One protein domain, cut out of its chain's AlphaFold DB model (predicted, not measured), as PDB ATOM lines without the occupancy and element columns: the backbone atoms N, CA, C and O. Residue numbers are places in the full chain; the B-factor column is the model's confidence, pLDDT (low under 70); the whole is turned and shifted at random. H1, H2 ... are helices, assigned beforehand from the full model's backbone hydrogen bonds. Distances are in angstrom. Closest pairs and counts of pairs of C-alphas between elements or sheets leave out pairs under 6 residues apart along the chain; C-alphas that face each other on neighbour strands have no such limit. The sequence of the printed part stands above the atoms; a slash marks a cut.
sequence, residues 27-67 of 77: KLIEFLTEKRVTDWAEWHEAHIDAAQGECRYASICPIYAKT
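Overview. This is residues 27 to 67 of the 77 residues of an uncharacterized protein of Barnesiella sp. WM24 (UniProt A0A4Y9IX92). What shape appears? H2, the longest helix, and the shorter H1 run side by side in opposite directions as a loose U; residues 53 to 67, with no named element, fold back from H2 and wind away beyond the U's open end. What is the make-up? The printed part has 41 residues, with H1 then H2, no named strand, and class all helix. It is compact, with a radius of gyration of the C-alphas of 10.0 A, and flat, spanning 29 by 21 by 11 A.

Along the chain. Where is the longest helix? H2 is residues 40 to 52, 18.5 A from first to last C-alpha, ending at C-alpha 52, (-47.326, 12.883, 38.147). Where is the other? H1 is residues 27 to 34, 10.5 A long, beginning at C-alpha 27, (-46.782, -1.697, 31.810).

Arrangement. How does H1 stand to H2? They are close but not clearly touching; their closest C-alphas, those of Leu 32 and Trp 43, are 7.3 A apart. They run opposite ways at a shallow tilt of 24 degrees. What do their backbones show? In H1 and H2 every O i to N i+4 pair is within hydrogen-bond range.

Size, cuts and confidence. How large is it? The two C-alphas farthest apart, those of Asp 39 and Lys 66, are 29.4 A apart. Is it continuous? The printed part has no cut, and the link H1 to H2 is tight. Where is confidence low? Residues 62 to 67 have pLDDT under 70.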
ATOM      1  N   LYS A  27     -45.735  -1.594  32.836       73.44
ATOM      2  CA  LYS A  27     -46.782  -1.697  31.810       73.44
ATOM      3  C   LYS A  27     -46.832  -0.505  30.846       73.44
ATOM      4  O   LYS A  27     -47.277  -0.687  29.719       73.44
ATOM      5  N   LEU A  28     -46.382   0.689  31.243       81.69
ATOM      6  CA  LEU A  28     -46.328   1.860  30.358       81.69
ATOM      7  C   LEU A  28     -45.428   1.593  29.146       81.69
ATOM      8  O   LEU A  28     -45.811   1.889  28.018       81.69
ATOM      9  N   ILE A  29     -44.268   0.975  29.373       82.44
ATOM     10  CA  ILE A  29     -43.312   0.627  28.316       82.44
ATOM     11  C   ILE A  29     -43.924  -0.397  27.353       82.44
ATOM     12  O   ILE A  29     -43.769  -0.255  26.141       82.44
ATOM     13  N   GLU A  30     -44.661  -1.389  27.864       83.56
ATOM     14  CA  GLU A  30     -45.378  -2.364  27.028       83.56
ATOM     15  C   GLU A  30     -46.414  -1.672  26.126       83.56
ATOM     16  O   GLU A  30     -46.443  -1.933  24.927       83.56
ATOM     17  N   PHE A  31     -47.205  -0.733  26.663       85.06
ATOM     18  CA  PHE A  31     -48.196   0.010  25.873       85.06
ATOM     19  C   PHE A  31     -47.556   0.920  24.821       85.06
ATOM     20  O   PHE A  31     -48.007   0.946  23.677       85.06
ATOM     21  N   LEU A  32     -46.490   1.639  25.176       87.62
ATOM     22  CA  LEU A  32     -45.755   2.479  24.225       87.62
ATOM     23  C   LEU A  32     -45.114   1.636  23.112       87.62
ATOM     24  O   LEU A  32     -45.123   2.035  21.949       87.62
ATOM     25  N   THR A  33     -44.631   0.438  23.451       87.12
ATOM     26  CA  THR A  33     -44.070  -0.520  22.489       87.12
ATOM     27  C   THR A  33     -45.146  -1.087  21.562       87.12
ATOM     28  O   THR A  33     -44.943  -1.136  20.349       87.12
ATOM     29  N   GLU A  34     -46.315  -1.460  22.092       88.75
ATOM     30  CA  GLU A  34     -47.462  -1.923  21.294       88.75
ATOM     31  C   GLU A  34     -47.944  -0.838  20.319       88.75
ATOM     32  O   GLU A  34     -48.250  -1.122  19.159       88.75
ATOM     33  N   LYS A  35     -47.928   0.424  20.759       87.69
ATOM     34  CA  LYS A  35     -48.227   1.599  19.929       87.69
ATOM     35  C   LYS A  35     -47.093   1.991  18.977       87.69
ATOM     36  O   LYS A  35     -47.295   2.883  18.158       87.69
ATOM     37  N   ARG A  36     -45.941   1.311  19.043       90.94
ATOM     38  CA  ARG A  36     -44.731   1.593  18.254       90.94
ATOM     39  C   ARG A  36     -44.282   3.052  18.362       90.94
ATOM     40  O   ARG A  36     -43.846   3.637  17.374       90.94
ATOM     41  N   VAL A  37     -44.381   3.630  19.558       87.62
ATOM     42  CA  VAL A  37     -43.865   4.977  19.819       87.62
ATOM     43  C   VAL A  37     -42.343   4.927  19.727       87.62
ATOM     44  O   VAL A  37     -41.680   4.312  20.560       87.62
ATOM     45  N   THR A  38     -41.795   5.544  18.684       88.38
ATOM     46  CA  THR A  38     -40.345   5.656  18.456       88.38
ATOM     47  C   THR A  38     -39.815   7.056  18.735       88.38
ATOM     48  O   THR A  38     -38.604   7.245  18.812       88.38
ATOM     49  N   ASP A  39     -40.709   8.038  18.842       93.81
ATOM     50  CA  ASP A  39     -40.340   9.416  19.126       93.81
ATOM     51  C   ASP A  39     -39.969   9.590  20.604       93.81
ATOM     52  O   ASP A  39     -40.676   9.139  21.510       93.81
ATOM     53  N   TRP A  40     -38.838  10.254  20.841       87.94
ATOM     54  CA  TRP A  40     -38.336  10.481  22.191       87.94
ATOM     55  C   TRP A  40     -39.217  11.445  22.983       87.94
ATOM     56  O   TRP A  40     -39.425  11.217  24.173       87.94
ATOM     57  N   ALA A  41     -39.734  12.506  22.358       92.75
ATOM     58  CA  ALA A  41     -40.542  13.496  23.062       92.75
ATOM     59  C   ALA A  41     -41.865  12.875  23.525       92.75
ATOM     60  O   ALA A  41     -42.233  13.019  24.688       92.75
ATOM     61  N   GLU A  42     -42.526  12.101  22.664       89.62
ATOM     62  CA  GLU A  42     -43.747  11.378  23.030       89.62
ATOM     63  C   GLU A  42     -43.501  10.353  24.147       89.62
ATOM     64  O   GLU A  42     -44.275  10.273  25.107       89.62
ATOM     65  N   TRP A  43     -42.398   9.602  24.063       88.12
ATOM     66  CA  TRP A  43     -42.012   8.647  25.101       88.12
ATOM     67  C   TRP A  43     -41.714   9.345  26.435       88.12
ATOM     68  O   TRP A  43     -42.162   8.884  27.488       88.12
ATOM     69  N   HIS A  44     -40.992  10.466  26.401       88.44
ATOM     70  CA  HIS A  44     -40.603  11.239  27.579       88.44
ATOM     71  C   HIS A  44     -41.809  11.875  28.279       88.44
ATOM     72  O   HIS A  44     -41.971  11.704  29.488       88.44
ATOM     73  N   GLU A  45     -42.690  12.528  27.521       88.88
ATOM     74  CA  GLU A  45     -43.914  13.144  28.043       88.88
ATOM     75  C   GLU A  45     -44.818  12.102  28.710       88.88
ATOM     76  O   GLU A  45     -45.304  12.314  29.820       88.88
ATOM     77  N   ALA A  46     -44.972  10.920  28.101       86.50
ATOM     78  CA  ALA A  46     -45.752   9.836  28.696       86.50
ATOM     79  C   ALA A  46     -45.192   9.375  30.058       86.50
ATOM     80  O   ALA A  46     -45.960   8.990  30.943       86.50
ATOM     81  N   HIS A  47     -43.868   9.428  30.246       84.12
ATOM     82  CA  HIS A  47     -43.233   9.116  31.528       84.12
ATOM     83  C   HIS A  47     -43.383  10.248  32.553       84.12
ATOM     84  O   HIS A  47     -43.571   9.955  33.735       84.12
ATOM     85  N   ILE A  48     -43.342  11.517  32.130       86.19
ATOM     86  CA  ILE A  48     -43.610  12.669  33.009       86.19
ATOM     87  C   ILE A  48     -45.049  12.609  33.532       86.19
ATOM     88  O   ILE A  48     -45.259  12.659  34.748       86.19
ATOM     89  N   ASP A  49     -46.017  12.427  32.635       82.56
ATOM     90  CA  ASP A  49     -47.443  12.304  32.957       82.56
ATOM     91  C   ASP A  49     -47.679  11.178  33.983       82.56
ATOM     92  O   ASP A  49     -48.315  11.353  35.028       82.56
ATOM     93  N   ALA A  50     -47.077  10.009  33.739       79.88
ATOM     94  CA  ALA A  50     -47.176   8.862  34.634       79.88
ATOM     95  C   ALA A  50     -46.504   9.105  36.001       79.88
ATOM     96  O   ALA A  50     -47.056   8.723  37.041       79.88
ATOM     97  N   ALA A  51     -45.361   9.800  36.039       77.50
ATOM     98  CA  ALA A  51     -44.695  10.188  37.282       77.50
ATOM     99  C   ALA A  51     -45.546  11.157  38.126       77.50
ATOM    100  O   ALA A  51     -45.492  11.102  39.358       77.50
ATOM    101  N   GLN A  52     -46.366  11.994  37.484       75.19
ATOM    102  CA  GLN A  52     -47.326  12.883  38.147       75.19
ATOM    103  C   GLN A  52     -48.610  12.162  38.605       75.19
ATOM    104  O   GLN A  52     -49.375  12.711  39.401       75.19
ATOM    105  N   GLY A  53     -48.813  10.912  38.177       72.25
ATOM    106  CA  GLY A  53     -49.994  10.098  38.481       72.25
ATOM    107  C   GLY A  53     -51.109  10.185  37.433       72.25
ATOM    108  O   GLY A  53     -52.142   9.533  37.599       72.25
ATOM    109  N   GLU A  54     -50.882  10.925  36.348       75.06
ATOM    110  CA  GLU A  54     -51.803  11.139  35.226       75.06
ATOM    111  C   GLU A  54     -51.410  10.226  34.050       75.06
ATOM    112  O   GLU A  54     -51.100  10.661  32.949       75.06
ATOM    113  N   CYS A  55     -51.373   8.908  34.269       78.44
ATOM    114  CA  CYS A  55     -51.011   7.977  33.199       78.44
ATOM    115  C   CYS A  55     -52.113   7.917  32.126       78.44
ATOM    116  O   CYS A  55     -53.239   7.516  32.415       78.44
ATOM    117  N   ARG A  56     -51.773   8.201  30.860       77.69
ATOM    118  CA  ARG A  56     -52.701   8.108  29.707       77.69
ATOM    119  C   ARG A  56     -53.343   6.724  29.546       77.69
ATOM    120  O   ARG A  56     -54.434   6.598  29.003       77.69
ATOM    121  N   TYR A  57     -52.677   5.683  30.047       78.88
ATOM    122  CA  TYR A  57     -53.141   4.294  30.014       78.88
ATOM    123  C   TYR A  57     -53.769   3.834  31.338       78.88
ATOM    124  O   TYR A  57     -53.990   2.638  31.531       78.88
ATOM    125  N   ALA A  58     -54.080   4.758  32.251       74.44
ATOM    126  CA  ALA A  58     -54.714   4.476  33.538       74.44
ATOM    127  C   ALA A  58     -55.965   3.591  33.408       74.44
ATOM    128  O   ALA A  58     -56.132   2.647  34.180       74.44
ATOM    129  N   SER A  59     -56.806   3.848  32.402       73.56
ATOM    130  CA  SER A  59     -58.070   3.130  32.183       73.56
ATOM    131  C   SER A  59     -57.894   1.670  31.767       73.56
ATOM    132  O   SER A  59     -58.769   0.854  32.037       73.56
ATOM    133  N   ILE A  60     -56.780   1.334  31.112       76.06
ATOM    134  CA  ILE A  60     -56.497  -0.025  30.627       76.06
ATOM    135  C   ILE A  60     -55.455  -0.748  31.485       76.06
ATOM    136  O   ILE A  60     -55.290  -1.961  31.375       76.06
ATOM    137  N   CYS A  61     -54.729  -0.024  32.342       74.62
ATOM    138  CA  CYS A  61     -53.659  -0.594  33.140       74.62
ATOM    139  C   CYS A  61     -54.228  -1.323  34.372       74.62
ATOM    140  O   CYS A  61     -54.709  -0.674  35.307       74.62
ATOM    141  N   PRO A  62     -54.088  -2.661  34.466       69.00
ATOM    142  CA  PRO A  62     -54.614  -3.425  35.599       69.00
ATOM    143  C   PRO A  62     -53.898  -3.104  36.919       69.00
ATOM    144  O   PRO A  62     -54.407  -3.420  37.991       69.00
ATOM    145  N   ILE A  63     -52.708  -2.496  36.852       67.75
ATOM    146  CA  ILE A  63     -51.935  -2.055  38.019       67.75
ATOM    147  C   ILE A  63     -52.472  -0.710  38.523       67.75
ATOM    148  O   ILE A  63     -52.639  -0.534  39.730       67.75
ATOM    149  N   TYR A  64     -52.812   0.213  37.614       65.88
ATOM    150  CA  TYR A  64     -53.385   1.510  37.982       65.88
ATOM    151  C   TYR A  64     -54.740   1.330  38.669       65.88
ATOM    152  O   TYR A  64     -54.952   1.868  39.748       65.88
ATOM    153  N   ALA A  65     -55.603   0.468  38.119       64.38
ATOM    154  CA  ALA A  65     -56.911   0.152  38.698       64.38
ATOM    155  C   ALA A  65     -56.842  -0.411  40.133       64.38
ATOM    156  O   ALA A  65     -57.780  -0.257  40.910       64.38
ATOM    157  N   LYS A  66     -55.731  -1.065  40.493       62.41
ATOM    158  CA  LYS A  66     -55.483  -1.614  41.838       62.41
ATOM    159  C   LYS A  66     -54.788  -0.628  42.773       62.41
ATOM    160  O   LYS A  66     -54.683  -0.899  43.968       62.41
ATOM    161  N   THR A  67     -54.275   0.481  42.247       61.25
ATOM    162  CA  THR A  67     -53.593   1.486  43.055       61.25
ATOM    163  C   THR A  67     -54.661   2.286  43.799       61.25
ATOM    164  O   THR A  67     -55.558   2.830  43.152       61.25
TER     165      THR A  67